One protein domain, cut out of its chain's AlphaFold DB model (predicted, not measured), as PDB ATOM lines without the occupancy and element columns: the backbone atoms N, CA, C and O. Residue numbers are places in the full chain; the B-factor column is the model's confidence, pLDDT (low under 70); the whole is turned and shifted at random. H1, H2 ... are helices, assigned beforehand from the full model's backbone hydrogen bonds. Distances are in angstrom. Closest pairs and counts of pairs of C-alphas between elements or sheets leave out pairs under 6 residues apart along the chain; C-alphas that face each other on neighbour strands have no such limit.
ATOM      1  N   TRP A   3     -31.584  48.417  14.954       93.25
ATOM      2  CA  TRP A   3     -31.644  49.817  15.374       93.25
ATOM      3  C   TRP A   3     -33.061  50.386  15.449       93.25
ATOM      4  O   TRP A   3     -33.350  51.090  16.408       93.25
ATOM      5  N   ASP A   4     -33.947  50.045  14.513       94.00
ATOM      6  CA  ASP A   4     -35.318  50.576  14.510       94.00
ATOM      7  C   ASP A   4     -36.086  50.173  15.779       94.00
ATOM      8  O   ASP A   4     -36.725  51.012  16.410       94.00
ATOM      9  N   ILE A   5     -35.954  48.913  16.205       94.62
ATOM     10  CA  ILE A   5     -36.607  48.395  17.416       94.62
ATOM     11  C   ILE A   5     -35.916  48.921  18.678       94.62
ATOM     12  O   ILE A   5     -36.588  49.316  19.625       94.62
ATOM     13  N   ILE A   6     -34.580  49.012  18.684       95.25
ATOM     14  CA  ILE A   6     -33.858  49.658  19.790       95.25
ATOM     15  C   ILE A   6     -34.386  51.078  19.995       95.25
ATOM     16  O   ILE A   6     -34.642  51.463  21.131       95.25
ATOM     17  N   LEU A   7     -34.544  51.855  18.919       95.12
ATOM     18  CA  LEU A   7     -35.028  53.232  18.980       95.12
ATOM     19  C   LEU A   7     -36.506  53.314  19.372       95.12
ATOM     20  O   LEU A   7     -36.866  54.212  20.131       95.12
ATOM     21  N   LEU A   8     -37.340  52.370  18.928       94.06
ATOM     22  CA  LEU A   8     -38.719  52.246  19.398       94.06
ATOM     23  C   LEU A   8     -38.764  52.046  20.919       94.06
ATOM     24  O   LEU A   8     -39.472  52.770  21.613       94.06
ATOM     25  N   ASN A   9     -37.923  51.162  21.454       95.00
ATOM     26  CA  ASN A   9     -37.864  50.874  22.888       95.00
ATOM     27  C   ASN A   9     -37.176  51.983  23.710       95.00
ATOM     28  O   ASN A   9     -37.144  51.923  24.937       95.00
ATOM     29  N   ARG A  10     -36.679  53.049  23.060       93.00
ATOM     30  CA  ARG A  10     -36.273  54.309  23.714       93.00
ATOM     31  C   ARG A  10     -37.418  55.306  23.880       93.00
ATOM     32  O   ARG A  10     -37.168  56.418  24.344       93.00
ATOM     33  N   PHE A  11     -38.643  54.957  23.492       93.56
ATOM     34  CA  PHE A  11     -39.792  55.834  23.684       93.56
ATOM     35  C   PHE A  11     -39.942  56.228  25.161       93.56
ATOM     36  O   PHE A  11     -39.646  55.436  26.055       93.56
ATOM     37  N   HIS A  12     -40.390  57.460  25.409       92.19
ATOM     38  CA  HIS A  12     -40.406  58.081  26.739       92.19
ATOM     39  C   HIS A  12     -41.367  57.422  27.737       92.19
ATOM     40  O   HIS A  12     -41.287  57.735  28.915       92.19
ATOM     41  N   ASP A  13     -42.224  56.505  27.292       90.56
ATOM     42  CA  ASP A  13     -43.037  55.686  28.194       90.56
ATOM     43  C   ASP A  13     -42.400  54.313  28.476       90.56
ATOM     44  O   ASP A  13     -42.715  53.669  29.467       90.56
ATOM     45  N   ILE A  14     -41.488  53.844  27.620       91.50
ATOM     46  CA  ILE A  14     -40.881  52.512  27.737       91.50
ATOM     47  C   ILE A  14     -39.619  52.587  28.587       91.50
ATOM     48  O   ILE A  14     -39.541  51.966  29.642       91.50
ATOM     49  N   ILE A  15     -38.622  53.366  28.151       90.44
ATOM     50  CA  ILE A  15     -37.330  53.397  28.846       90.44
ATOM     51  C   ILE A  15     -37.423  53.907  30.292       90.44
ATOM     52  O   ILE A  15     -36.681  53.385  31.125       90.44
ATOM     53  N   PRO A  16     -38.306  54.866  30.644       90.44
ATOM     54  CA  PRO A  16     -38.424  55.306  32.030       90.44
ATOM     55  C   PRO A  16     -39.208  54.340  32.919       90.44
ATOM     56  O   PRO A  16     -39.264  54.569  34.120       90.44
ATOM     57  N   GLY A  17     -39.801  53.276  32.368       90.00
ATOM     58  CA  GLY A  17     -40.554  52.312  33.166       90.00
ATOM     59  C   GLY A  17     -42.005  52.722  33.453       90.00
ATOM     60  O   GLY A  17     -42.622  52.164  34.357       90.00
ATOM     61  N   SER A  18     -42.597  53.633  32.671       90.62
ATOM     62  CA  SER A  18     -43.950  54.156  32.917       90.62
ATOM     63  C   SER A  18     -45.083  53.557  32.063       90.62
ATOM     64  O   SER A  18     -46.258  53.803  32.344       90.62
ATOM     65  N   ALA A  19     -44.773  52.731  31.062       91.50
ATOM     66  CA  ALA A  19     -45.734  51.957  30.281       91.50
ATOM     67  C   ALA A  19     -46.386  50.819  31.094       91.50
ATOM     68  O   ALA A  19     -45.970  50.470  32.198       91.50
ATOM     69  N   ILE A  20     -47.432  50.216  30.526       91.50
ATOM     70  CA  ILE A  20     -48.121  49.063  31.117       91.50
ATOM     71  C   ILE A  20     -47.292  47.778  30.979       91.50
ATOM     72  O   ILE A  20     -46.579  47.601  29.995       91.50
ATOM     73  N   GLY A  21     -47.475  46.836  31.910       91.25
ATOM     74  CA  GLY A  21     -46.779  45.538  31.949       91.25
ATOM     75  C   GLY A  21     -46.600  44.830  30.591       91.25
ATOM     76  O   GLY A  21     -45.469  44.501  30.245       91.25
ATOM     77  N   PRO A  22     -47.660  44.669  29.771       96.69
ATOM     78  CA  PRO A  22     -47.556  44.007  28.467       96.69
ATOM     79  C   PRO A  22     -46.564  44.638  27.480       96.69
ATOM     80  O   PRO A  22     -46.101  43.955  26.568       96.69
ATOM     81  N   VAL A  23     -46.249  45.929  27.631       95.31
ATOM     82  CA  VAL A  23     -45.237  46.598  26.805       95.31
ATOM     83  C   VAL A  23     -43.845  46.064  27.144       95.31
ATOM     84  O   VAL A  23     -43.078  45.799  26.225       95.31
ATOM     85  N   TYR A  24     -43.547  45.809  28.422       94.50
ATOM     86  CA  TYR A  24     -42.262  45.235  28.836       94.50
ATOM     87  C   TYR A  24     -42.113  43.777  28.414       94.50
ATOM     88  O   TYR A  24     -41.077  43.398  27.875       94.50
ATOM     89  N   ASP A  25     -43.185  42.985  28.519       96.00
ATOM     90  CA  ASP A  25     -43.196  41.614  27.993       96.00
ATOM     91  C   ASP A  25     -42.871  41.575  26.490       96.00
ATOM     92  O   ASP A  25     -42.296  40.610  25.982       96.00
ATOM     93  N   GLN A  26     -43.296  42.599  25.740       95.94
ATOM     94  CA  GLN A  26     -42.963  42.739  24.329       95.94
ATOM     95  C   GLN A  26     -41.514  43.197  24.139       95.94
ATOM     96  O   GLN A  26     -40.797  42.576  23.351       95.94
ATOM     97  N   THR A  27     -41.072  44.233  24.859       95.50
ATOM     98  CA  THR A  27     -39.708  44.759  24.728       95.50
ATOM     99  C   THR A  27     -38.668  43.704  25.080       95.50
ATOM    100  O   THR A  27     -37.652  43.610  24.397       95.50
ATOM    101  N   ASP A  28     -38.935  42.861  26.080       95.44
ATOM    102  CA  ASP A  28     -38.040  41.778  26.489       95.44
ATOM    103  C   ASP A  28     -37.834  40.765  25.359       95.44
ATOM    104  O   ASP A  28     -36.697  40.437  25.016       95.44
ATOM    105  N   ARG A  29     -38.918  40.333  24.697       96.56
ATOM    106  CA  ARG A  29     -38.845  39.427  23.534       96.56
ATOM    107  C   ARG A  29     -38.110  40.067  22.359       96.56
ATOM    108  O   ARG A  29     -37.339  39.412  21.663       96.56
ATOM    109  N   GLU A  30     -38.361  41.346  22.111       96.00
ATOM    110  CA  GLU A  30     -37.696  42.100  21.050       96.00
ATOM    111  C   GLU A  30     -36.189  42.228  21.301       96.00
ATOM    112  O   GLU A  30     -35.386  41.968  20.400       96.00
ATOM    113  N   TYR A  31     -35.789  42.573  22.529       95.50
ATOM    114  CA  TYR A  31     -34.384  42.644  22.916       95.50
ATOM    115  C   TYR A  31     -33.710  41.274  22.886       95.50
ATOM    116  O   TYR A  31     -32.569  41.198  22.435       95.50
ATOM    117  N   GLU A  32     -34.395  40.195  23.269       96.25
ATOM    118  CA  GLU A  32     -33.873  38.829  23.144       96.25
ATOM    119  C   GLU A  32     -33.490  38.510  21.688       96.25
ATOM    120  O   GLU A  32     -32.375  38.056  21.417       96.25
ATOM    121  N   VAL A  33     -34.366  38.828  20.728       95.94
ATOM    122  CA  VAL A  33     -34.101  38.625  19.294       95.94
ATOM    123  C   VAL A  33     -32.927  39.482  18.809       95.94
ATOM    124  O   VAL A  33     -32.057  38.991  18.084       95.94
ATOM    125  N   ILE A  34     -32.878  40.757  19.206       95.56
ATOM    126  CA  ILE A  34     -31.816  41.694  18.805       95.56
ATOM    127  C   ILE A  34     -30.461  41.257  19.357       95.56
ATOM    128  O   ILE A  34     -29.478  41.242  18.614       95.56
ATOM    129  N   LEU A  35     -30.404  40.890  20.638       95.00
ATOM    130  CA  LEU A  35     -29.186  40.429  21.299       95.00
ATOM    131  C   LEU A  35     -28.690  39.131  20.670       95.00
ATOM    132  O   LEU A  35     -27.505  39.032  20.359       95.00
ATOM    133  N   LYS A  36     -29.590  38.177  20.401       94.94
ATOM    134  CA  LYS A  36     -29.243  36.922  19.729       94.94
ATOM    135  C   LYS A  36     -28.667  37.163  18.333       94.94
ATOM    136  O   LYS A  36     -27.553  36.732  18.053       94.94
ATOM    137  N   SER A  37     -29.378  37.900  17.480       94.06
ATOM    138  CA  SER A  37     -28.920  38.186  16.111       94.06
ATOM    139  C   SER A  37     -27.622  39.007  16.091       94.06
ATOM    140  O   SER A  37     -26.746  38.784  15.248       94.06
ATOM    141  N   GLY A  38     -27.474  39.946  17.030       92.44
ATOM    142  CA  GLY A  38     -26.253  40.725  17.210       92.44
ATOM    143  C   GLY A  38     -25.066  39.860  17.630       92.44
ATOM    144  O   GLY A  38     -23.991  39.994  17.048       92.44
ATOM    145  N   ALA A  39     -25.267  38.944  18.582       91.12
ATOM    146  CA  ALA A  39     -24.246  38.004  19.034       91.12
ATOM    147  C   ALA A  39     -23.819  37.038  17.920       91.12
ATOM    148  O   ALA A  39     -22.625  36.854  17.715       91.12
ATOM    149  N   GLU A  40     -24.767  36.487  17.154       93.00
ATOM    150  CA  GLU A  40     -24.484  35.635  15.987       93.00
ATOM    151  C   GLU A  40     -23.640  36.382  14.943       93.00
ATOM    152  O   GLU A  40     -22.612  35.886  14.489       93.00
ATOM    153  N   THR A  41     -24.024  37.620  14.614       91.62
ATOM    154  CA  THR A  41     -23.270  38.455  13.665       91.62
ATOM    155  C   THR A  41     -21.865  38.763  14.185       91.62
ATOM    156  O   THR A  41     -20.895  38.688  13.433       91.62
ATOM    157  N   ALA A  42     -21.740  39.114  15.468       88.31
ATOM    158  CA  ALA A  42     -20.452  39.402  16.089       88.31
ATOM    159  C   ALA A  42     -19.541  38.168  16.112       88.31
ATOM    160  O   ALA A  42     -18.348  38.299  15.846       88.31
ATOM    161  N   LEU A  43     -20.101  36.984  16.378       87.25
ATOM    162  CA  LEU A  43     -19.369  35.721  16.359       87.25
ATOM    163  C   LEU A  43     -18.844  35.408  14.956       87.25
ATOM    164  O   LEU A  43     -17.651  35.179  14.812       87.25
ATOM    165  N   HIS A  44     -19.688  35.503  13.925       88.81
ATOM    166  CA  HIS A  44     -19.263  35.273  12.539       88.81
ATOM    167  C   HIS A  44     -18.130  36.225  12.123       88.81
ATOM    168  O   HIS A  44     -17.146  35.808  11.519       88.81
TER     169      HIS A  44
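What this domain is: This is residues 3 to 44 of the 288 residues of the protein "Alpha-mannosidase" of Enterocloster clostridioformis (UniProt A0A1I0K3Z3). What shape does the model show? One long helix, H2, makes the length of the structure, and the long link from its first residue folds back so that the short helix H1 runs alongside it the opposite way; residues 35 to 44 of H2 stick out. What is it made of? The 42 printed residues include two named helices, H1 then H2, and no named strand, an all-helix class. It is loose, with a radius of gyration of the C-alphas of 11.7 A and spans of 37 by 16 by 12 A.

How they stand to each other: How does H2, residues 21 to 44, stand to H1, residues 3 to 8? They are close but not clearly touching; their closest C-alphas, those of Glu 30 and Ile 5, are 7.3 A apart. They run opposite ways at a shallow tilt of 11 degrees. Are the helix backbones complete? Every O i to N i+4 pair is within hydrogen-bond range in H1, and 19 of 20 are in H2.

Where its parts are: Where is H2? It runs 35.2 A from C-alpha 21 at (-46.779, 45.538, 31.949) to C-alpha 44 at (-19.263, 35.273, 12.539). Where is H1? It begins at C-alpha 3 at (-31.644, 49.817, 15.374) and measures 8.5 A.

The domain as a whole: How large is it? The two farthest C-alphas, those of Ser 18 and His 44, are 37.2 A apart. Is anything cut, long or uncertain? The printed part has no cut, the link of residues 9 to 20 is long, and no printed residue has a pLDDT under 70.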